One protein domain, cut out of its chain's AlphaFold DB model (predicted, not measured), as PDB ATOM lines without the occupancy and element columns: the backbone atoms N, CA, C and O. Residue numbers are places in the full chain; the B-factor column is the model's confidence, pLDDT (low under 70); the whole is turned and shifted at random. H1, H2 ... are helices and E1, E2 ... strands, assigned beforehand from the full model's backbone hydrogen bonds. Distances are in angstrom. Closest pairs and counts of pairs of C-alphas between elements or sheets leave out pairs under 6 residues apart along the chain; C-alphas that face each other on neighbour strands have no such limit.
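What this domain is: This is residues 4 to 152 of the 153 residues of an uncharacterized protein of Symploca sp. SIO2D2 (UniProt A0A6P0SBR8). One antiparallel sheet of five strands has the long helix H1 slanting over one face, with the small helix H4 packed on H1's residues 56 to 60. The short helices H2 and H3 only graze the sheet. The 149 printed residues hold, in order, E1 E2 H1 E3 E4 H2 H3 E5 H4; the sheet's order is E2 E1 E3 E4 E5, and the class is mixed, helices and strands. The whole is compact, with a radius of gyration of the C-alphas of 16.1 A and spans of 47 by 36 by 26 A.

How they stand to each other: E1, residues 4 to 11, and E2, residues 14 to 20, form a hairpin; N 8 and O 17, 2.8 A apart, are within hydrogen-bond range. E3, residues 86 to 93, is E1's antiparallel neighbour, with N 7 and O 90 at 2.8 A. E3 and E4, residues 97 to 104, form a hairpin, with N 89 and O 101 at 2.9 A. E5, residues 133 to 137, is E4's antiparallel neighbour, with N 102 and O 134 at 2.8 A. H1, residues 42 to 60, makes two layers with this sheet, at a height over the sheet of 9.5 A; its closest C-alphas to E4 are Pro 52 and Ser 99, 5.9 A. E2, H1 and E3 form a split strand-helix-strand unit, E1 between its strands, with a right-handed crossover. H2, residues 108 to 115, and H3, residues 122 to 126, only graze the sheet. H4, residues 143 to 150, touches H1's residues 56 to 60 alone, at a steep tilt of 49 degrees, opposite ways; the closest C-alphas are Ala 60 and Glu 147, 5.2 A. Every O i to N i+4 pair is within hydrogen-bond range in H2 and H4, 13 of 15 in H1, and 0 of 1 in H3, where 2 of 2 O i to N i+3 pairs are.

Where its parts are: E1 begins at C-alpha 4 (15.182, 18.912, -13.128). H1 is 27.9 A long, with a kink of 25 degrees near residue 49; E3 is 23.6 A and E4 23.8 A. H4 ends at C-alpha 150 (3.436, 17.905, -3.002).

The domain as a whole: The farthest C-alphas, Glu 26 and Lys 113, are 49.5 A apart. The printed part has no cut; the links E2 to H1 and H1 to E3 are long. Residues 67 to 69 and 151 to 152 have pLDDT under 70.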
ATOM      1  N   ARG A   4      14.887  18.504 -11.745       95.69
ATOM      2  CA  ARG A   4      15.182  18.912 -13.128       95.69
ATOM      3  C   ARG A   4      16.666  19.150 -13.337       95.69
ATOM      4  O   ARG A   4      17.233  18.669 -14.317       95.69
ATOM      5  N   LYS A   5      17.311  19.849 -12.401       97.06
ATOM      6  CA  LYS A   5      18.733  20.177 -12.488       97.06
ATOM      7  C   LYS A   5      19.387  20.207 -11.111       97.06
ATOM      8  O   LYS A   5      18.773  20.617 -10.133       97.06
ATOM      9  N   LEU A   6      20.645  19.792 -11.060       98.06
ATOM     10  CA  LEU A   6      21.525  19.904  -9.907       98.06
ATOM     11  C   LEU A   6      22.847  20.516 -10.365       98.06
ATOM     12  O   LEU A   6      23.511  19.960 -11.237       98.06
ATOM     13  N   LYS A   7      23.257  21.619  -9.743       98.50
ATOM     14  CA  LYS A   7      24.594  22.193  -9.897       98.50
ATOM     15  C   LYS A   7      25.246  22.283  -8.522       98.50
ATOM     16  O   LYS A   7      24.685  22.920  -7.640       98.50
ATOM     17  N   LEU A   8      26.400  21.650  -8.340       98.25
ATOM     18  CA  LEU A   8      27.223  21.720  -7.129       98.25
ATOM     19  C   LEU A   8      28.628  22.166  -7.524       98.25
ATOM     20  O   LEU A   8      29.172  21.644  -8.495       98.25
ATOM     21  N   ILE A   9      29.212  23.103  -6.785       98.31
ATOM     22  CA  ILE A   9      30.600  23.547  -6.952       98.31
ATOM     23  C   ILE A   9      31.239  23.632  -5.568       98.31
ATOM     24  O   ILE A   9      30.674  24.262  -4.672       98.31
ATOM     25  N   ASN A  10      32.403  23.004  -5.411       98.00
ATOM     26  CA  ASN A  10      33.236  23.041  -4.209       98.00
ATOM     27  C   ASN A  10      32.500  22.598  -2.931       98.00
ATOM     28  O   ASN A  10      32.658  23.179  -1.858       98.00
ATOM     29  N   VAL A  11      31.672  21.557  -3.038       96.50
ATOM     30  CA  VAL A  11      30.833  21.036  -1.950       96.50
ATOM     31  C   VAL A  11      31.455  19.768  -1.364       96.50
ATOM     32  O   VAL A  11      31.373  18.686  -1.948       96.50
ATOM     33  N   GLY A  12      32.036  19.862  -0.171       94.44
ATOM     34  CA  GLY A  12      32.715  18.753   0.497       94.44
ATOM     35  C   GLY A  12      33.753  18.102  -0.433       94.44
ATOM     36  O   GLY A  12      34.607  18.793  -0.973       94.44
ATOM     37  N   PRO A  13      33.702  16.788  -0.700       95.69
ATOM     38  CA  PRO A  13      34.629  16.133  -1.626       95.69
ATOM     39  C   PRO A  13      34.270  16.336  -3.114       95.69
ATOM     40  O   PRO A  13      34.949  15.785  -3.977       95.69
ATOM     41  N   ILE A  14      33.215  17.091  -3.443       96.62
ATOM     42  CA  ILE A  14      32.730  17.309  -4.812       96.62
ATOM     43  C   ILE A  14      33.287  18.633  -5.338       96.62
ATOM     44  O   ILE A  14      32.954  19.697  -4.827       96.62
ATOM     45  N   GLU A  15      34.109  18.574  -6.384       97.00
ATOM     46  CA  GLU A  15      34.611  19.769  -7.078       97.00
ATOM     47  C   GLU A  15      33.515  20.420  -7.920       97.00
ATOM     48  O   GLU A  15      33.196  21.592  -7.748       97.00
ATOM     49  N   LYS A  16      32.890  19.647  -8.810       97.69
ATOM     50  CA  LYS A  16      31.845  20.149  -9.695       97.69
ATOM     51  C   LYS A  16      30.896  19.046 -10.131       97.69
ATOM     52  O   LYS A  16      31.326  17.980 -10.563       97.69
ATOM     53  N   ILE A  17      29.604  19.345 -10.092       97.69
ATOM     54  CA  ILE A  17      28.541  18.599 -10.762       97.69
ATOM     55  C   ILE A  17      27.633  19.621 -11.442       97.69
ATOM     56  O   ILE A  17      27.258  20.613 -10.829       97.69
ATOM     57  N   ASP A  18      27.275  19.383 -12.700       97.69
ATOM     58  CA  ASP A  18      26.206  20.093 -13.407       97.69
ATOM     59  C   ASP A  18      25.414  19.030 -14.171       97.69
ATOM     60  O   ASP A  18      25.897  18.468 -15.153       97.69
ATOM     61  N   TYR A  19      24.262  18.649 -13.624       97.62
ATOM     62  CA  TYR A  19      23.503  17.482 -14.056       97.62
ATOM     63  C   TYR A  19      22.044  17.841 -14.312       97.62
ATOM     64  O   TYR A  19      21.363  18.383 -13.440       97.62
ATOM     65  N   SER A  20      21.555  17.489 -15.498       97.25
ATOM     66  CA  SER A  20      20.141  17.571 -15.864       97.25
ATOM     67  C   SER A  20      19.497  16.199 -15.718       97.25
ATOM     68  O   SER A  20      19.927  15.235 -16.351       97.25
ATOM     69  N   PHE A  21      18.461  16.114 -14.887       96.56
ATOM     70  CA  PHE A  21      17.764  14.859 -14.645       96.56
ATOM     71  C   PHE A  21      16.965  14.447 -15.888       96.56
ATOM     72  O   PHE A  21      16.224  15.265 -16.442       96.56
ATOM     73  N   PRO A  22      17.120  13.197 -16.353       95.69
ATOM     74  CA  PRO A  22      16.481  12.740 -17.574       95.69
ATOM     75  C   PRO A  22      14.989  12.451 -17.375       95.69
ATOM     76  O   PRO A  22      14.581  11.863 -16.376       95.69
ATOM     77  N   PHE A  23      14.198  12.790 -18.390       95.62
ATOM     78  CA  PHE A  23      12.790  12.419 -18.519       95.62
ATOM     79  C   PHE A  23      12.612  11.551 -19.771       95.62
ATOM     80  O   PHE A  23      13.451  11.570 -20.680       95.62
ATOM     81  N   ASP A  24      11.581  10.718 -19.801       95.62
ATOM     82  CA  ASP A  24      11.178   9.999 -21.008       95.62
ATOM     83  C   ASP A  24      10.301  10.861 -21.929       95.62
ATOM     84  O   ASP A  24      10.062  12.042 -21.675       95.62
ATOM     85  N   SER A  25       9.867  10.274 -23.047       94.69
ATOM     86  CA  SER A  25       9.028  10.945 -24.043       94.69
ATOM     87  C   SER A  25       7.640  11.322 -23.525       94.69
ATOM     88  O   SER A  25       6.997  12.178 -24.123       94.69
ATOM     89  N   GLU A  26       7.183  10.698 -22.441       93.00
ATOM     90  CA  GLU A  26       5.890  10.972 -21.808       93.00
ATOM     91  C   GLU A  26       6.018  12.018 -20.688       93.00
ATOM     92  O   GLU A  26       5.021  12.442 -20.108       93.00
ATOM     93  N   GLY A  27       7.241  12.478 -20.401       88.94
ATOM     94  CA  GLY A  27       7.511  13.461 -19.358       88.94
ATOM     95  C   GLY A  27       7.640  12.859 -17.958       88.94
ATOM     96  O   GLY A  27       7.643  13.617 -16.986       88.94
ATOM     97  N   SER A  28       7.797  11.538 -17.840       91.44
ATOM     98  CA  SER A  28       8.076  10.862 -16.568       91.44
ATOM     99  C   SER A  28       9.582  10.845 -16.277       91.44
ATOM    100  O   SER A  28      10.395  10.740 -17.201       91.44
ATOM    101  N   PRO A  29      10.011  10.987 -15.008       94.00
ATOM    102  CA  PRO A  29      11.428  10.982 -14.659       94.00
ATOM    103  C   PRO A  29      12.024   9.588 -14.863       94.00
ATOM    104  O   PRO A  29      11.450   8.581 -14.446       94.00
ATOM    105  N   LYS A  30      13.221   9.514 -15.446       96.12
ATOM    106  CA  LYS A  30      13.955   8.248 -15.509       96.12
ATOM    107  C   LYS A  30      14.698   8.010 -14.188       96.12
ATOM    108  O   LYS A  30      15.242   8.961 -13.622       96.12
ATOM    109  N   PRO A  31      14.782   6.757 -13.705       94.00
ATOM    110  CA  PRO A  31      15.587   6.425 -12.537       94.00
ATOM    111  C   PRO A  31      17.050   6.838 -12.721       94.00
ATOM    112  O   PRO A  31      17.645   6.599 -13.774       94.00
ATOM    113  N   VAL A  32      17.642   7.420 -11.677       94.44
ATOM    114  CA  VAL A  32      19.059   7.802 -11.648       94.44
ATOM    115  C   VAL A  32      19.751   7.060 -10.516       94.44
ATOM    116  O   VAL A  32      19.283   7.070  -9.380       94.44
ATOM    117  N   ILE A  33      20.884   6.430 -10.826       94.94
ATOM    118  CA  ILE A  33      21.730   5.757  -9.841       94.94
ATOM    119  C   ILE A  33      23.004   6.580  -9.667       94.94
ATOM    120  O   ILE A  33      23.751   6.796 -10.620       94.94
ATOM    121  N   LEU A  34      23.267   7.012  -8.434       93.44
ATOM    122  CA  LEU A  34      24.509   7.679  -8.065       93.44
ATOM    123  C   LEU A  34      25.528   6.648  -7.570       93.44
ATOM    124  O   LEU A  34      25.357   6.052  -6.506       93.44
ATOM    125  N   VAL A  35      26.611   6.471  -8.323       95.56
ATOM    126  CA  VAL A  35      27.707   5.553  -7.985       95.56
ATOM    127  C   VAL A  35      29.004   6.314  -7.729       95.56
ATOM    128  O   VAL A  35      29.214   7.411  -8.236       95.56
ATOM    129  N   GLY A  36      29.882   5.732  -6.919       94.81
ATOM    130  CA  GLY A  36      31.173   6.316  -6.563       94.81
ATOM    131  C   GLY A  36      31.784   5.608  -5.360       94.81
ATOM    132  O   GLY A  36      31.083   4.898  -4.630       94.81
ATOM    133  N   THR A  37      33.076   5.809  -5.118       96.88
ATOM    134  CA  THR A  37      33.780   5.229  -3.965       96.88
ATOM    135  C   THR A  37      33.264   5.795  -2.634       96.88
ATOM    136  O   THR A  37      32.513   6.780  -2.579       96.88
ATOM    137  N   ASN A  38      33.599   5.136  -1.524       96.31
ATOM    138  CA  ASN A  38      33.306   5.673  -0.193       96.31
ATOM    139  C   ASN A  38      34.046   7.000   0.007       96.31
ATOM    140  O   ASN A  38      35.173   7.155  -0.448       96.31
ATOM    141  N   GLY A  39      33.384   7.971   0.638       93.75
ATOM    142  CA  GLY A  39      33.931   9.322   0.801       93.75
ATOM    143  C   GLY A  39      33.819  10.230  -0.432       93.75
ATOM    144  O   GLY A  39      34.079  11.416  -0.307       93.75
ATOM    145  N   ALA A  40      33.344   9.747  -1.588       95.00
ATOM    146  CA  ALA A  40      33.216  10.563  -2.807       95.00
ATOM    147  C   ALA A  40      32.084  11.619  -2.781       95.00
ATOM    148  O   ALA A  40      31.848  12.291  -3.777       95.00
ATOM    149  N   GLY A  41      31.344  11.752  -1.673       94.94
ATOM    150  CA  GLY A  41      30.294  12.772  -1.529       94.94
ATOM    151  C   GLY A  41      28.877  12.335  -1.894       94.94
ATOM    152  O   GLY A  41      27.991  13.176  -1.939       94.94
ATOM    153  N   LYS A  42      28.615  11.036  -2.095       96.31
ATOM    154  CA  LYS A  42      27.266  10.535  -2.437       96.31
ATOM    155  C   LYS A  42      26.177  11.012  -1.464       96.31
ATOM    156  O   LYS A  42      25.158  11.541  -1.891       96.31
ATOM    157  N   SER A  43      26.417  10.885  -0.158       94.56
ATOM    158  CA  SER A  43      25.473  11.334   0.878       94.56
ATOM    159  C   SER A  43      25.348  12.857   0.950       94.56
ATOM    160  O   SER A  43      24.279  13.367   1.265       94.56
ATOM    161  N   ILE A  44      26.421  13.583   0.626       94.31
ATOM    162  CA  ILE A  44      26.418  15.049   0.557       94.31
ATOM    163  C   ILE A  44      25.563  15.510  -0.627       94.31
ATOM    164  O   ILE A  44      24.728  16.391  -0.482       94.31
ATOM    165  N   LEU A  45      25.691  14.868  -1.788       96.06
ATOM    166  CA  LEU A  45      24.830  15.147  -2.935       96.06
ATOM    167  C   LEU A  45      23.352  14.935  -2.580       96.06
ATOM    168  O   LEU A  45      22.524  15.807  -2.840       96.06
ATOM    169  N   LEU A  46      23.025  13.810  -1.936       95.31
ATOM    170  CA  LEU A  46      21.657  13.524  -1.496       95.31
ATOM    171  C   LEU A  46      21.134  14.565  -0.501       95.31
ATOM    172  O   LEU A  46      19.984  14.974  -0.623       95.31
ATOM    173  N   SER A  47      21.949  15.050   0.441       94.31
ATOM    174  CA  SER A  47      21.498  16.081   1.387       94.31
ATOM    175  C   SER A  47      21.163  17.406   0.693       94.31
ATOM    176  O   SER A  47      20.192  18.059   1.072       94.31
ATOM    177  N   HIS A  48      21.891  17.764  -0.370       94.88
ATOM    178  CA  HIS A  48      21.568  18.923  -1.206       94.88
ATOM    179  C   HIS A  48      20.269  18.756  -2.003       94.88
ATOM    180  O   HIS A  48      19.591  19.748  -2.245       94.88
ATOM    181  N   LEU A  49      19.888  17.530  -2.376       95.06
ATOM    182  CA  LEU A  49      18.589  17.250  -3.000       95.06
ATOM    183  C   LEU A  49      17.440  17.247  -1.982       95.06
ATOM    184  O   LEU A  49      16.361  17.745  -2.286       95.06
ATOM    185  N   LEU A  50      17.664  16.707  -0.782       92.75
ATOM    186  CA  LEU A  50      16.637  16.588   0.259       92.75
ATOM    187  C   LEU A  50      16.313  17.922   0.939       92.75
ATOM    188  O   LEU A  50      15.150  18.186   1.232       92.75
ATOM    189  N   ASN A  51      17.310  18.779   1.179       91.19
ATOM    190  CA  ASN A  51      17.107  20.037   1.904       91.19
ATOM    191  C   ASN A  51      16.028  20.949   1.265       91.19
ATOM    192  O   ASN A  51      15.142  21.403   1.987       91.19
ATOM    193  N   PRO A  52      15.991  21.156  -0.068       91.19
ATOM    194  CA  PRO A  52      14.902  21.883  -0.727       91.19
ATOM    195  C   PRO A  52      13.514  21.259  -0.533       91.19
ATOM    196  O   PRO A  52      12.541  22.000  -0.424       91.19
ATOM    197  N   LEU A  53      13.415  19.925  -0.463       90.62
ATOM    198  CA  LEU A  53      12.147  19.228  -0.214       90.62
ATOM    199  C   LEU A  53      11.643  19.491   1.208       90.62
ATOM    200  O   LEU A  53      10.460  19.757   1.397       90.62
ATOM    201  N   MET A  54      12.546  19.485   2.192       89.94
ATOM    202  CA  MET A  54      12.218  19.787   3.590       89.94
ATOM    203  C   MET A  54      11.751  21.236   3.752       89.94
ATOM    204  O   MET A  54      10.743  21.504   4.401       89.94
ATOM    205  N   ILE A  55      12.414  22.178   3.073       89.44
ATOM    206  CA  ILE A  55      11.975  23.580   3.036       89.44
ATOM    207  C   ILE A  55      10.603  23.705   2.351       89.44
ATOM    208  O   ILE A  55       9.770  24.498   2.783       89.44
ATOM    209  N   ALA A  56      10.341  22.938   1.289       89.50
ATOM    210  CA  ALA A  56       9.036  22.934   0.628       89.50
ATOM    211  C   ALA A  56       7.936  22.401   1.558       89.50
ATOM    212  O   ALA A  56       6.861  22.996   1.629       89.50
ATOM    213  N   GLN A  57       8.222  21.350   2.330       88.50
ATOM    214  CA  GLN A  57       7.305  20.814   3.336       88.50
ATOM    215  C   GLN A  57       6.966  21.862   4.412       88.50
ATOM    216  O   GLN A  57       5.791  22.057   4.704       88.50
ATOM    217  N   GLN A  58       7.964  22.598   4.922       86.81
ATOM    218  CA  GLN A  58       7.766  23.706   5.877       86.81
ATOM    219  C   GLN A  58       6.862  24.822   5.346       86.81
ATOM    220  O   GLN A  58       6.179  25.491   6.114       86.81
ATOM    221  N   VAL A  59       6.884  25.063   4.035       87.38
ATOM    222  CA  VAL A  59       6.031  26.071   3.393       87.38
ATOM    223  C   VAL A  59       4.606  25.546   3.195       87.38
ATOM    224  O   VAL A  59       3.649  26.315   3.294       87.38
ATOM    225  N   ALA A  60       4.464  24.258   2.882       87.50
ATOM    226  CA  ALA A  60       3.191  23.640   2.532       87.50
ATOM    227  C   ALA A  60       2.331  23.281   3.744       87.50
ATOM    228  O   ALA A  60       1.120  23.466   3.709       87.50
ATOM    229  N   PHE A  61       2.937  22.771   4.812       84.38
ATOM    230  CA  PHE A  61       2.205  22.148   5.911       84.38
ATOM    231  C   PHE A  61       2.366  22.921   7.219       84.38
ATOM    232  O   PHE A  61       3.379  23.573   7.454       84.38
ATOM    233  N   GLU A  62       1.342  22.845   8.071       79.12
ATOM    234  CA  GLU A  62       1.351  23.480   9.397       79.12
ATOM    235  C   GLU A  62       2.194  22.700  10.419       79.12
ATOM    236  O   GLU A  62       2.702  23.306  11.358       79.12
ATOM    237  N   ASP A  63       2.388  21.394  10.201       79.06
ATOM    238  CA  ASP A  63       3.190  20.495  11.045       79.06
ATOM    239  C   ASP A  63       4.269  19.773  10.203       79.06
ATOM    240  O   ASP A  63       4.089  18.622   9.796       79.06
ATOM    241  N   PRO A  64       5.346  20.474   9.798       76.44
ATOM    242  CA  PRO A  64       6.425  19.887   9.003       76.44
ATOM    243  C   PRO A  64       7.365  19.012   9.850       76.44
ATOM    244  O   PRO A  64       7.578  19.281  11.028       76.44
ATOM    245  N   GLU A  65       8.024  18.020   9.234       73.75
ATOM    246  CA  GLU A  65       8.975  17.130   9.935       73.75
ATOM    247  C   GLU A  65      10.192  17.877  10.497       73.75
ATOM    248  O   GLU A  65      10.795  17.459  11.486       73.75
ATOM    249  N   VAL A  66      10.575  18.976   9.846       73.25
ATOM    250  CA  VAL A  66      11.644  19.870  10.292       73.25
ATOM    251  C   VAL A  66      11.019  21.210  10.635       73.25
ATOM    252  O   VAL A  66      10.413  21.833   9.765       73.25
ATOM    253  N   GLU A  67      11.214  21.679  11.867       69.81
ATOM    254  CA  GLU A  67      10.678  22.964  12.321       69.81
ATOM    255  C   GLU A  67      11.119  24.130  11.423       69.81
ATOM    256  O   GLU A  67      12.244  24.186  10.912       69.81
ATOM    257  N   SER A  68      10.222  25.103  11.258       67.62
ATOM    258  CA  SER A  68      10.472  26.295  10.448       67.62
ATOM    259  C   SER A  68      11.727  27.038  10.910       67.62
ATOM    260  O   SER A  68      11.830  27.475  12.054       67.62
ATOM    261  N   GLY A  69      12.660  27.257   9.983       67.12
ATOM    262  CA  GLY A  69      13.923  27.953  10.250       67.12
ATOM    263  C   GLY A  69      15.093  27.029  10.586       67.12
ATOM    264  O   GLY A  69      16.228  27.503  10.641       67.12
ATOM    265  N   ILE A  70      14.847  25.725  10.730       72.25
ATOM    266  CA  ILE A  70      15.887  24.700  10.838       72.25
ATOM    267  C   ILE A  70      16.125  24.086   9.453       72.25
ATOM    268  O   ILE A  70      15.186  23.777   8.716       72.25
ATOM    269  N   PHE A  71      17.398  23.923   9.085       76.38
ATOM    270  CA  PHE A  71      17.796  23.203   7.875       76.38
ATOM    271  C   PHE A  71      18.020  21.725   8.186       76.38
ATOM    272  O   PHE A  71      18.571  21.380   9.229       76.38
ATOM    273  N   TYR A  72      17.660  20.854   7.242       74.88
ATOM    274  CA  TYR A  72      17.878  19.410   7.376       74.88
ATOM    275  C   TYR A  72      19.370  19.048   7.416       74.88
ATOM    276  O   TYR A  72      19.784  18.081   8.053       74.88
ATOM    277  N   LYS A  73      20.196  19.834   6.721       80.88
ATOM    278  CA  LYS A  73      21.649  19.671   6.686       80.88
ATOM    279  C   LYS A  73      22.348  20.722   7.547       80.88
ATOM    280  O   LYS A  73      21.867  21.841   7.706       80.88
ATOM    281  N   LEU A  74      23.551  20.393   8.015       74.50
ATOM    282  CA  LEU A  74      24.443  21.359   8.648       74.50
ATOM    283  C   LEU A  74      24.995  22.342   7.598       74.50
ATOM    284  O   LEU A  74      25.708  21.943   6.676       74.50
ATOM    285  N   CYS A  75      24.695  23.628   7.760       76.00
ATOM    286  CA  CYS A  75      25.239  24.715   6.943       76.00
ATOM    287  C   CYS A  75      26.516  25.254   7.603       76.00
ATOM    288  O   CYS A  75      26.459  26.126   8.466       76.00
ATOM    289  N   SER A  76      27.663  24.671   7.252       84.12
ATOM    290  CA  SER A  76      28.969  25.017   7.825       84.12
ATOM    291  C   SER A  76      30.022  25.150   6.731       84.12
ATOM    292  O   SER A  76      30.013  24.388   5.762       84.12
ATOM    293  N   SER A  77      30.976  26.064   6.923       85.81
ATOM    294  CA  SER A  77      32.149  26.216   6.052       85.81
ATOM    295  C   SER A  77      33.019  24.956   5.989       85.81
ATOM    296  O   SER A  77      33.766  24.791   5.037       85.81
ATOM    297  N   GLN A  78      32.869  24.014   6.928       87.69
ATOM    298  CA  GLN A  78      33.514  22.693   6.862       87.69
ATOM    299  C   GLN A  78      33.067  21.850   5.656       87.69
ATOM    300  O   GLN A  78      33.743  20.893   5.293       87.69
ATOM    301  N   TYR A  79      31.926  22.186   5.046       88.25
ATOM    302  CA  TYR A  79      31.451  21.570   3.807       88.25
ATOM    303  C   TYR A  79      31.894  22.332   2.553       88.25
ATOM    304  O   TYR A  79      31.438  22.004   1.459       88.25
ATOM    305  N   ILE A  80      32.764  23.333   2.681       95.75
ATOM    306  CA  ILE A  80      33.534  23.834   1.542       95.75
ATOM    307  C   ILE A  80      34.614  22.796   1.235       95.75
ATOM    308  O   ILE A  80      35.222  22.229   2.147       95.75
ATOM    309  N   ARG A  81      34.808  22.497  -0.048       95.44
ATOM    310  CA  ARG A  81      35.872  21.601  -0.498       95.44
ATOM    311  C   ARG A  81      37.230  22.087   0.000       95.44
ATOM    312  O   ARG A  81      37.478  23.285   0.100       95.44
ATOM    313  N   SER A  82      38.103  21.147   0.355       91.88
ATOM    314  CA  SER A  82      39.454  21.476   0.809       91.88
ATOM    315  C   SER A  82      40.166  22.361  -0.213       91.88
ATOM    316  O   SER A  82      40.089  22.097  -1.408       91.88
ATOM    317  N   ASP A  83      40.839  23.391   0.292       92.31
ATOM    318  CA  ASP A  83      41.579  24.402  -0.475       92.31
ATOM    319  C   ASP A  83      40.725  25.366  -1.322       92.31
ATOM    320  O   ASP A  83      41.272  26.295  -1.917       92.31
ATOM    321  N   ASP A  84      39.395  25.237  -1.299       97.00
ATOM    322  CA  ASP A  84      38.474  26.214  -1.880       97.00
ATOM    323  C   ASP A  84      38.003  27.257  -0.852       97.00
ATOM    324  O   ASP A  84      38.027  27.054   0.365       97.00
ATOM    325  N   SER A  85      37.550  28.411  -1.346       96.88
ATOM    326  CA  SER A  85      37.099  29.536  -0.513       96.88
ATOM    327  C   SER A  85      35.576  29.631  -0.370       96.88
ATOM    328  O   SER A  85      35.078  30.366   0.488       96.88
ATOM    329  N   PHE A  86      34.819  28.901  -1.187       97.69
ATOM    330  CA  PHE A  86      33.359  28.909  -1.182       97.69
ATOM    331  C   PHE A  86      32.793  27.574  -1.656       97.69
ATOM    332  O   PHE A  86      33.483  26.810  -2.322       97.69
ATOM    333  N   SER A  87      31.513  27.341  -1.379       97.69
ATOM    334  CA  SER A  87      30.703  26.316  -2.018       97.69
ATOM    335  C   SER A  87      29.393  26.899  -2.540       97.69
ATOM    336  O   SER A  87      28.844  27.861  -1.991       97.69
ATOM    337  N   PHE A  88      28.910  26.322  -3.637       97.94
ATOM    338  CA  PHE A  88      27.670  26.711  -4.295       97.94
ATOM    339  C   PHE A  88      26.837  25.478  -4.613       97.94
ATOM    340  O   PHE A  88      27.346  24.485  -5.139       97.94
ATOM    341  N   ALA A  89      25.537  25.566  -4.352       97.75
ATOM    342  CA  ALA A  89      24.579  24.570  -4.783       97.75
ATOM    343  C   ALA A  89      23.325  25.214  -5.363       97.75
ATOM    344  O   ALA A  89      22.801  26.194  -4.838       97.75
ATOM    345  N   ARG A  90      22.805  24.604  -6.423       98.00
ATOM    346  CA  ARG A  90      21.504  24.912  -6.997       98.00
ATOM    347  C   ARG A  90      20.775  23.621  -7.319       98.00
ATOM    348  O   ARG A  90      21.322  22.750  -7.994       98.00
ATOM    349  N   VAL A  91      19.534  23.532  -6.863       97.81
ATOM    350  CA  VAL A  91      18.620  22.441  -7.198       97.81
ATOM    351  C   VAL A  91      17.369  23.039  -7.804       97.81
ATOM    352  O   VAL A  91      16.679  23.801  -7.134       97.81
ATOM    353  N   ASP A  92      17.084  22.674  -9.050       96.69
ATOM    354  CA  ASP A  92      15.848  23.022  -9.744       96.69
ATOM    355  C   ASP A  92      14.924  21.796  -9.757       96.69
ATOM    356  O   ASP A  92      15.363  20.671 -10.034       96.69
ATOM    357  N   PHE A  93      13.645  21.995  -9.456       93.62
ATOM    358  CA  PHE A  93      12.651  20.933  -9.337       93.62
ATOM    359  C   PHE A  93      11.230  21.436  -9.617       93.62
ATOM    360  O   PHE A  93      10.954  22.632  -9.618       93.62
ATOM    361  N   GLY A  94      10.315  20.497  -9.858       87.12
ATOM    362  CA  GLY A  94       8.946  20.808 -10.253       87.12
ATOM    363  C   GLY A  94       8.896  21.502 -11.614       87.12
ATOM    364  O   GLY A  94       9.691  21.201 -12.514       87.12
ATOM    365  N   SER A  95       7.920  22.392 -11.750       78.81
ATOM    366  CA  SER A  95       7.740  23.271 -12.902       78.81
ATOM    367  C   SER A  95       8.719  24.451 -12.859       78.81
ATOM    368  O   SER A  95       9.513  24.585 -13.783       78.81
ATOM    369  N   ASP A  96       8.740  25.219 -11.762       87.00
ATOM    370  CA  ASP A  96       9.475  26.497 -11.684       87.00
ATOM    371  C   ASP A  96      10.182  26.741 -10.331       87.00
ATOM    372  O   ASP A  96      10.482  27.879  -9.946       87.00
ATOM    373  N   PHE A  97      10.446  25.683  -9.562       94.12
ATOM    374  CA  PHE A  97      11.047  25.821  -8.241       94.12
ATOM    375  C   PHE A  97      12.552  25.607  -8.258       94.12
ATOM    376  O   PHE A  97      13.089  24.741  -8.943       94.12
ATOM    377  N   SER A  98      13.240  26.413  -7.456       95.75
ATOM    378  CA  SER A  98      14.678  26.319  -7.269       95.75
ATOM    379  C   SER A  98      15.041  26.606  -5.823       95.75
ATOM    380  O   SER A  98      14.422  27.461  -5.186       95.75
ATOM    381  N   SER A  99      16.087  25.960  -5.329       95.94
ATOM    382  CA  SER A  99      16.772  26.359  -4.104       95.94
ATOM    383  C   SER A  99      18.235  26.608  -4.411       95.94
ATOM    384  O   SER A  99      18.891  25.771  -5.035       95.94
ATOM    385  N   ILE A 100      18.725  27.767  -3.983       96.81
ATOM    386  CA  ILE A 100      20.121  28.169  -4.120       96.81
ATOM    387  C   ILE A 100      20.752  28.239  -2.739       96.81
ATOM    388  O   ILE A 100      20.154  28.765  -1.800       96.81
ATOM    389  N   GLU A 101      21.978  27.745  -2.635       95.75
ATOM    390  CA  GLU A 101      22.769  27.775  -1.418       95.75
ATOM    391  C   GLU A 101      24.182  28.273  -1.722       95.75
ATOM    392  O   GLU A 101      24.837  27.800  -2.651       95.75
ATOM    393  N   TRP A 102      24.649  29.204  -0.899       96.88
ATOM    394  CA  TRP A 102      26.023  29.680  -0.867       96.88
ATOM    395  C   TRP A 102      26.598  29.484   0.526       96.88
ATOM    396  O   TRP A 102      25.930  29.768   1.523       96.88
ATOM    397  N   GLN A 103      27.860  29.080   0.578       96.56
ATOM    398  CA  GLN A 103      28.675  29.109   1.784       96.56
ATOM    399  C   GLN A 103      30.040  29.683   1.420       96.56
ATOM    400  O   GLN A 103      30.692  29.215   0.496       96.56
ATOM    401  N   LEU A 104      30.478  30.690   2.154       97.00
ATOM    402  CA  LEU A 104      31.775  31.337   2.031       97.00
ATOM    403  C   LEU A 104      32.624  30.951   3.246       97.00
ATOM    404  O   LEU A 104      32.091  30.668   4.327       97.00
ATOM    405  N   ILE A 105      33.946  30.933   3.074       96.31
ATOM    406  CA  ILE A 105      34.891  30.663   4.168       96.31
ATOM    407  C   ILE A 105      34.901  31.789   5.212       96.31
ATOM    408  O   ILE A 105      35.231  31.566   6.375       96.31
ATOM    409  N   GLU A 106      34.497  32.989   4.801       95.75
ATOM    410  CA  GLU A 106      34.413  34.197   5.611       95.75
ATOM    411  C   GLU A 106      33.252  35.082   5.139       95.75
ATOM    412  O   GLU A 106      32.618  34.795   4.124       95.75
ATOM    413  N   ILE A 107      32.934  36.145   5.882       97.25
ATOM    414  CA  ILE A 107      31.863  37.069   5.484       97.25
ATOM    415  C   ILE A 107      32.140  37.673   4.103       97.25
ATOM    416  O   ILE A 107      33.298  37.909   3.745       97.25
ATOM    417  N   LYS A 108      31.077  37.944   3.341       97.75
ATOM    418  CA  LYS A 108      31.162  38.398   1.949       97.75
ATOM    419  C   LYS A 108      32.080  39.603   1.761       97.75
ATOM    420  O   LYS A 108      32.874  39.594   0.823       97.75
ATOM    421  N   GLU A 109      32.016  40.600   2.643       98.00
ATOM    422  CA  GLU A 109      32.847  41.802   2.516       98.00
ATOM    423  C   GLU A 109      34.349  41.456   2.510       98.00
ATOM    424  O   GLU A 109      35.115  41.952   1.679       98.00
ATOM    425  N   THR A 110      34.786  40.585   3.425       98.12
ATOM    426  CA  THR A 110      36.187  40.145   3.508       98.12
ATOM    427  C   THR A 110      36.536  39.195   2.367       98.12
ATOM    428  O   THR A 110      37.593  39.336   1.752       98.12
ATOM    429  N   PHE A 111      35.618  38.287   2.028       97.88
ATOM    430  CA  PHE A 111      35.765  37.357   0.915       97.88
ATOM    431  C   PHE A 111      36.024  38.101  -0.402       97.88
ATOM    432  O   PHE A 111      36.990  37.800  -1.098       97.88
ATOM    433  N   LEU A 112      35.220  39.122  -0.719       98.00
ATOM    434  CA  LEU A 112      35.353  39.926  -1.937       98.00
ATOM    435  C   LEU A 112      36.715  40.620  -2.031       98.00
ATOM    436  O   LEU A 112      37.316  40.647  -3.103       98.00
ATOM    437  N   LYS A 113      37.230  41.144  -0.913       98.00
ATOM    438  CA  LYS A 113      38.552  41.791  -0.867       98.00
ATOM    439  C   LYS A 113      39.691  40.813  -1.162       98.00
ATOM    440  O   LYS A 113      40.722  41.230  -1.679       98.00
ATOM    441  N   ARG A 114      39.522  39.536  -0.805       97.81
ATOM    442  CA  ARG A 114      40.572  38.514  -0.897       97.81
ATOM    443  C   ARG A 114      40.499  37.666  -2.165       97.81
ATOM    444  O   ARG A 114      41.541  37.331  -2.720       97.81
ATOM    445  N   PHE A 115      39.296  37.307  -2.596       97.19
ATOM    446  CA  PHE A 115      39.053  36.339  -3.666       97.19
ATOM    447  C   PHE A 115      38.294  36.923  -4.863       97.19
ATOM    448  O   PHE A 115      38.319  36.323  -5.933       97.19
ATOM    449  N   GLY A 116      37.658  38.090  -4.715       97.25
ATOM    450  CA  GLY A 116      36.782  38.664  -5.740       97.25
ATOM    451  C   GLY A 116      35.413  37.980  -5.827       97.25
ATOM    452  O   GLY A 116      35.079  37.120  -5.014       97.25
ATOM    453  N   ASP A 117      34.593  38.401  -6.793       96.69
ATOM    454  CA  ASP A 117      33.331  37.723  -7.120       96.69
ATOM    455  C   ASP A 117      33.652  36.412  -7.867       96.69
ATOM    456  O   ASP A 117      34.408  36.453  -8.841       96.69
ATOM    457  N   PRO A 118      33.123  35.255  -7.430       95.38
ATOM    458  CA  PRO A 118      33.414  33.974  -8.065       95.38
ATOM    459  C   PRO A 118      32.740  33.795  -9.440       95.38
ATOM    460  O   PRO A 118      33.046  32.818 -10.118       95.38
ATOM    461  N   ASP A 119      31.825  34.689  -9.847       95.88
ATOM    462  CA  ASP A 119      31.157  34.718 -11.164       95.88
ATOM    463  C   ASP A 119      30.476  33.388 -11.561       95.88
ATOM    464  O   ASP A 119      30.570  32.892 -12.683       95.88
ATOM    465  N   ILE A 120      29.792  32.755 -10.599       96.81
ATOM    466  CA  ILE A 120      29.119  31.455 -10.795       96.81
ATOM    467  C   ILE A 120      27.618  31.587 -11.071       96.81
ATOM    468  O   ILE A 120      27.063  30.787 -11.838       96.81
ATOM    469  N   ASP A 121      26.954  32.513 -10.376       96.94
ATOM    470  CA  ASP A 121      25.510  32.761 -10.423       96.94
ATOM    471  C   ASP A 121      25.208  34.139  -9.799       96.94
ATOM    472  O   ASP A 121      25.766  34.493  -8.756       96.94
ATOM    473  N   ASP A 122      24.288  34.904 -10.397       96.44
ATOM    474  CA  ASP A 122      23.917  36.257  -9.947       96.44
ATOM    475  C   ASP A 122      23.408  36.309  -8.493       96.44
ATOM    476  O   ASP A 122      23.416  37.367  -7.853       96.44
ATOM    477  N   SER A 123      22.964  35.175  -7.943       96.69
ATOM    478  CA  SER A 123      22.571  35.048  -6.537       96.69
ATOM    479  C   SER A 123      23.690  35.359  -5.543       96.69
ATOM    480  O   SER A 123      23.373  35.732  -4.413       96.69
ATOM    481  N   PHE A 124      24.965  35.327  -5.944       97.69
ATOM    482  CA  PHE A 124      26.080  35.772  -5.099       97.69
ATOM    483  C   PHE A 124      25.894  37.222  -4.611       97.69
ATOM    484  O   PHE A 124      26.142  37.565  -3.448       97.69
ATOM    485  N   ARG A 125      25.338  38.090  -5.471       95.94
ATOM    486  CA  ARG A 125      25.056  39.496  -5.133       95.94
ATOM    487  C   ARG A 125      24.036  39.641  -4.004       95.94
ATOM    488  O   ARG A 125      23.995  40.681  -3.360       95.94
ATOM    489  N   GLN A 126      23.253  38.599  -3.741       96.19
ATOM    490  CA  GLN A 126      22.174  38.591  -2.755       96.19
ATOM    491  C   GLN A 126      22.635  38.137  -1.366       96.19
ATOM    492  O   GLN A 126      21.867  38.254  -0.413       96.19
ATOM    493  N   ILE A 127      23.865  37.629  -1.235       96.62
ATOM    494  CA  ILE A 127      24.480  37.370   0.070       96.62
ATOM    495  C   ILE A 127      24.713  38.737   0.751       96.62
ATOM    496  O   ILE A 127      25.335  39.608   0.131       96.62
ATOM    497  N   PRO A 128      24.219  38.973   1.981       96.94
ATOM    498  CA  PRO A 128      24.511  40.205   2.717       96.94
ATOM    499  C   PRO A 128      26.010  40.356   3.013       96.94
ATOM    500  O   PRO A 128      26.684  39.367   3.289       96.94
ATOM    501  N   GLU A 129      26.528  41.587   3.016       96.38
ATOM    502  CA  GLU A 129      27.965  41.865   3.219       96.38
ATOM    503  C   GLU A 129      28.524  41.283   4.530       96.38
ATOM    504  O   GLU A 129      29.653  40.793   4.578       96.38
ATOM    505  N   ASN A 130      27.704  41.269   5.584       96.75
ATOM    506  CA  ASN A 130      28.042  40.752   6.910       96.75
ATOM    507  C   ASN A 130      27.692  39.265   7.116       96.75
ATOM    508  O   ASN A 130      27.709  38.788   8.251       96.75
ATOM    509  N   GLN A 131      27.345  38.536   6.054       95.38
ATOM    510  CA  GLN A 131      27.052  37.105   6.110       95.38
ATOM    511  C   GLN A 131      28.046  36.305   5.273       95.38
ATOM    512  O   GLN A 131      28.597  36.783   4.285       95.38
ATOM    513  N   ALA A 132      28.265  35.060   5.689       94.94
ATOM    514  CA  ALA A 132      29.098  34.086   4.989       94.94
ATOM    515  C   ALA A 132      28.262  32.977   4.334       94.94
ATOM    516  O   ALA A 132      28.809  31.984   3.874       94.94
ATOM    517  N   TYR A 133      26.935  33.078   4.342       93.75
ATOM    518  CA  TYR A 133      26.066  32.051   3.783       93.75
ATOM    519  C   TYR A 133      24.773  32.665   3.255       93.75
ATOM    520  O   TYR A 133      24.369  33.751   3.667       93.75
ATOM    521  N   LEU A 134      24.113  31.948   2.351       94.00
ATOM    522  CA  LEU A 134      22.774  32.263   1.869       94.00
ATOM    523  C   LEU A 134      22.064  30.957   1.534       94.00
ATOM    524  O   LEU A 134      22.623  30.123   0.836       94.00
ATOM    525  N   VAL A 135      20.818  30.808   1.975       93.06
ATOM    526  CA  VAL A 135      19.901  29.785   1.461       93.06
ATOM    527  C   VAL A 135      18.659  30.498   0.955       93.06
ATOM    528  O   VAL A 135      17.974  31.185   1.717       93.06
ATOM    529  N   LYS A 136      18.380  30.362  -0.341       93.19
ATOM    530  CA  LYS A 136      17.296  31.068  -1.021       93.19
ATOM    531  C   LYS A 136      16.437  30.105  -1.853       93.19
ATOM    532  O   LYS A 136      16.752  29.852  -3.016       93.19
ATOM    533  N   PRO A 137      15.324  29.607  -1.289       93.25
ATOM    534  CA  PRO A 137      14.272  28.948  -2.059       93.25
ATOM    535  C   PRO A 137      13.434  29.978  -2.843       93.25
ATOM    536  O   PRO A 137      13.070  31.025  -2.305       93.25
ATOM    537  N   SER A 138      13.066  29.681  -4.094       93.69
ATOM    538  CA  SER A 138      12.192  30.541  -4.922       93.69
ATOM    539  C   SER A 138      10.715  30.503  -4.503       93.69
ATOM    540  O   SER A 138       9.913  31.335  -4.925       93.69
ATOM    541  N   PHE A 139      10.353  29.556  -3.640       89.94
ATOM    542  CA  PHE A 139       8.977  29.181  -3.325       89.94
ATOM    543  C   PHE A 139       8.535  29.535  -1.900       89.94
ATOM    544  O   PHE A 139       7.436  29.171  -1.498       89.94
ATOM    545  N   ARG A 140       9.348  30.280  -1.136       83.00
ATOM    546  CA  ARG A 140       9.067  30.608   0.278       83.00
ATOM    547  C   ARG A 140       7.683  31.234   0.510       83.00
ATOM    548  O   ARG A 140       7.075  30.984   1.539       83.00
ATOM    549  N   ASN A 141       7.185  32.008  -0.454       83.25
ATOM    550  CA  ASN A 141       5.884  32.685  -0.381       83.25
ATOM    551  C   ASN A 141       4.839  32.070  -1.330       83.25
ATOM    552  O   ASN A 141       3.864  32.726  -1.684       83.25
ATOM    553  N   GLN A 142       5.055  30.835  -1.789       86.25
ATOM    554  CA  GLN A 142       4.227  30.172  -2.801       86.25
ATOM    555  C   GLN A 142       3.521  28.926  -2.243       86.25
ATOM    556  O   GLN A 142       3.498  27.887  -2.901       86.25
ATOM    557  N   LYS A 143       2.935  29.029  -1.037       84.94
ATOM    558  CA  LYS A 143       2.295  27.906  -0.319       84.94
ATOM    559  C   LYS A 143       1.380  27.072  -1.219       84.94
ATOM    560  O   LYS A 143       1.656  25.901  -1.439       84.94
ATOM    561  N   PHE A 144       0.382  27.700  -1.839       84.75
ATOM    562  CA  PHE A 144      -0.591  27.002  -2.684       84.75
ATOM    563  C   PHE A 144       0.025  26.295  -3.906       84.75
ATOM    564  O   PHE A 144      -0.456  25.248  -4.333       84.75
ATOM    565  N   ALA A 145       1.083  26.858  -4.496       85.62
ATOM    566  CA  ALA A 145       1.746  26.251  -5.649       85.62
ATOM    567  C   ALA A 145       2.576  25.026  -5.234       85.62
ATOM    568  O   ALA A 145       2.548  24.004  -5.915       85.62
ATOM    569  N   ILE A 146       3.264  25.110  -4.092       86.19
ATOM    570  CA  ILE A 146       4.019  23.988  -3.525       86.19
ATOM    571  C   ILE A 146       3.082  22.883  -3.028       86.19
ATOM    572  O   ILE A 146       3.340  21.715  -3.305       86.19
ATOM    573  N   GLU A 147       1.978  23.223  -2.357       86.44
ATOM    574  CA  GLU A 147       0.961  22.253  -1.926       86.44
ATOM    575  C   GLU A 147       0.453  21.420  -3.106       86.44
ATOM    576  O   GLU A 147       0.425  20.197  -3.025       86.44
ATOM    577  N   LYS A 148       0.132  22.049  -4.244       84.31
ATOM    578  CA  LYS A 148      -0.295  21.325  -5.454       84.31
ATOM    579  C   LYS A 148       0.745  20.344  -5.988       84.31
ATOM    580  O   LYS A 148       0.381  19.322  -6.558       84.31
ATOM    581  N   GLU A 149       2.023  20.665  -5.847       82.62
ATOM    582  CA  GLU A 149       3.126  19.837  -6.340       82.62
ATOM    583  C   GLU A 149       3.503  18.709  -5.367       82.62
ATOM    584  O   GLU A 149       4.041  17.685  -5.811       82.62
ATOM    585  N   LEU A 150       3.205  18.881  -4.071       78.44
ATOM    586  CA  LEU A 150       3.436  17.905  -3.002       78.44
ATOM    587  C   LEU A 150       2.238  16.971  -2.747       78.44
ATOM    588  O   LEU A 150       2.455  15.809  -2.420       78.44
ATOM    589  N   ILE A 151       0.994  17.438  -2.906       66.69
ATOM    590  CA  ILE A 151      -0.250  16.690  -2.611       66.69
ATOM    591  C   ILE A 151      -0.771  15.970  -3.873       66.69
ATOM    592  O   ILE A 151      -1.968  15.848  -4.099       66.69
ATOM    593  N   ILE A 152       0.116  15.479  -4.742       52.16
ATOM    594  CA  ILE A 152      -0.315  14.589  -5.830       52.16
ATOM    595  C   ILE A 152      -0.496  13.186  -5.234       52.16
ATOM    596  O   ILE A 152       0.427  12.373  -5.266       52.16
TER     597      ILE A 152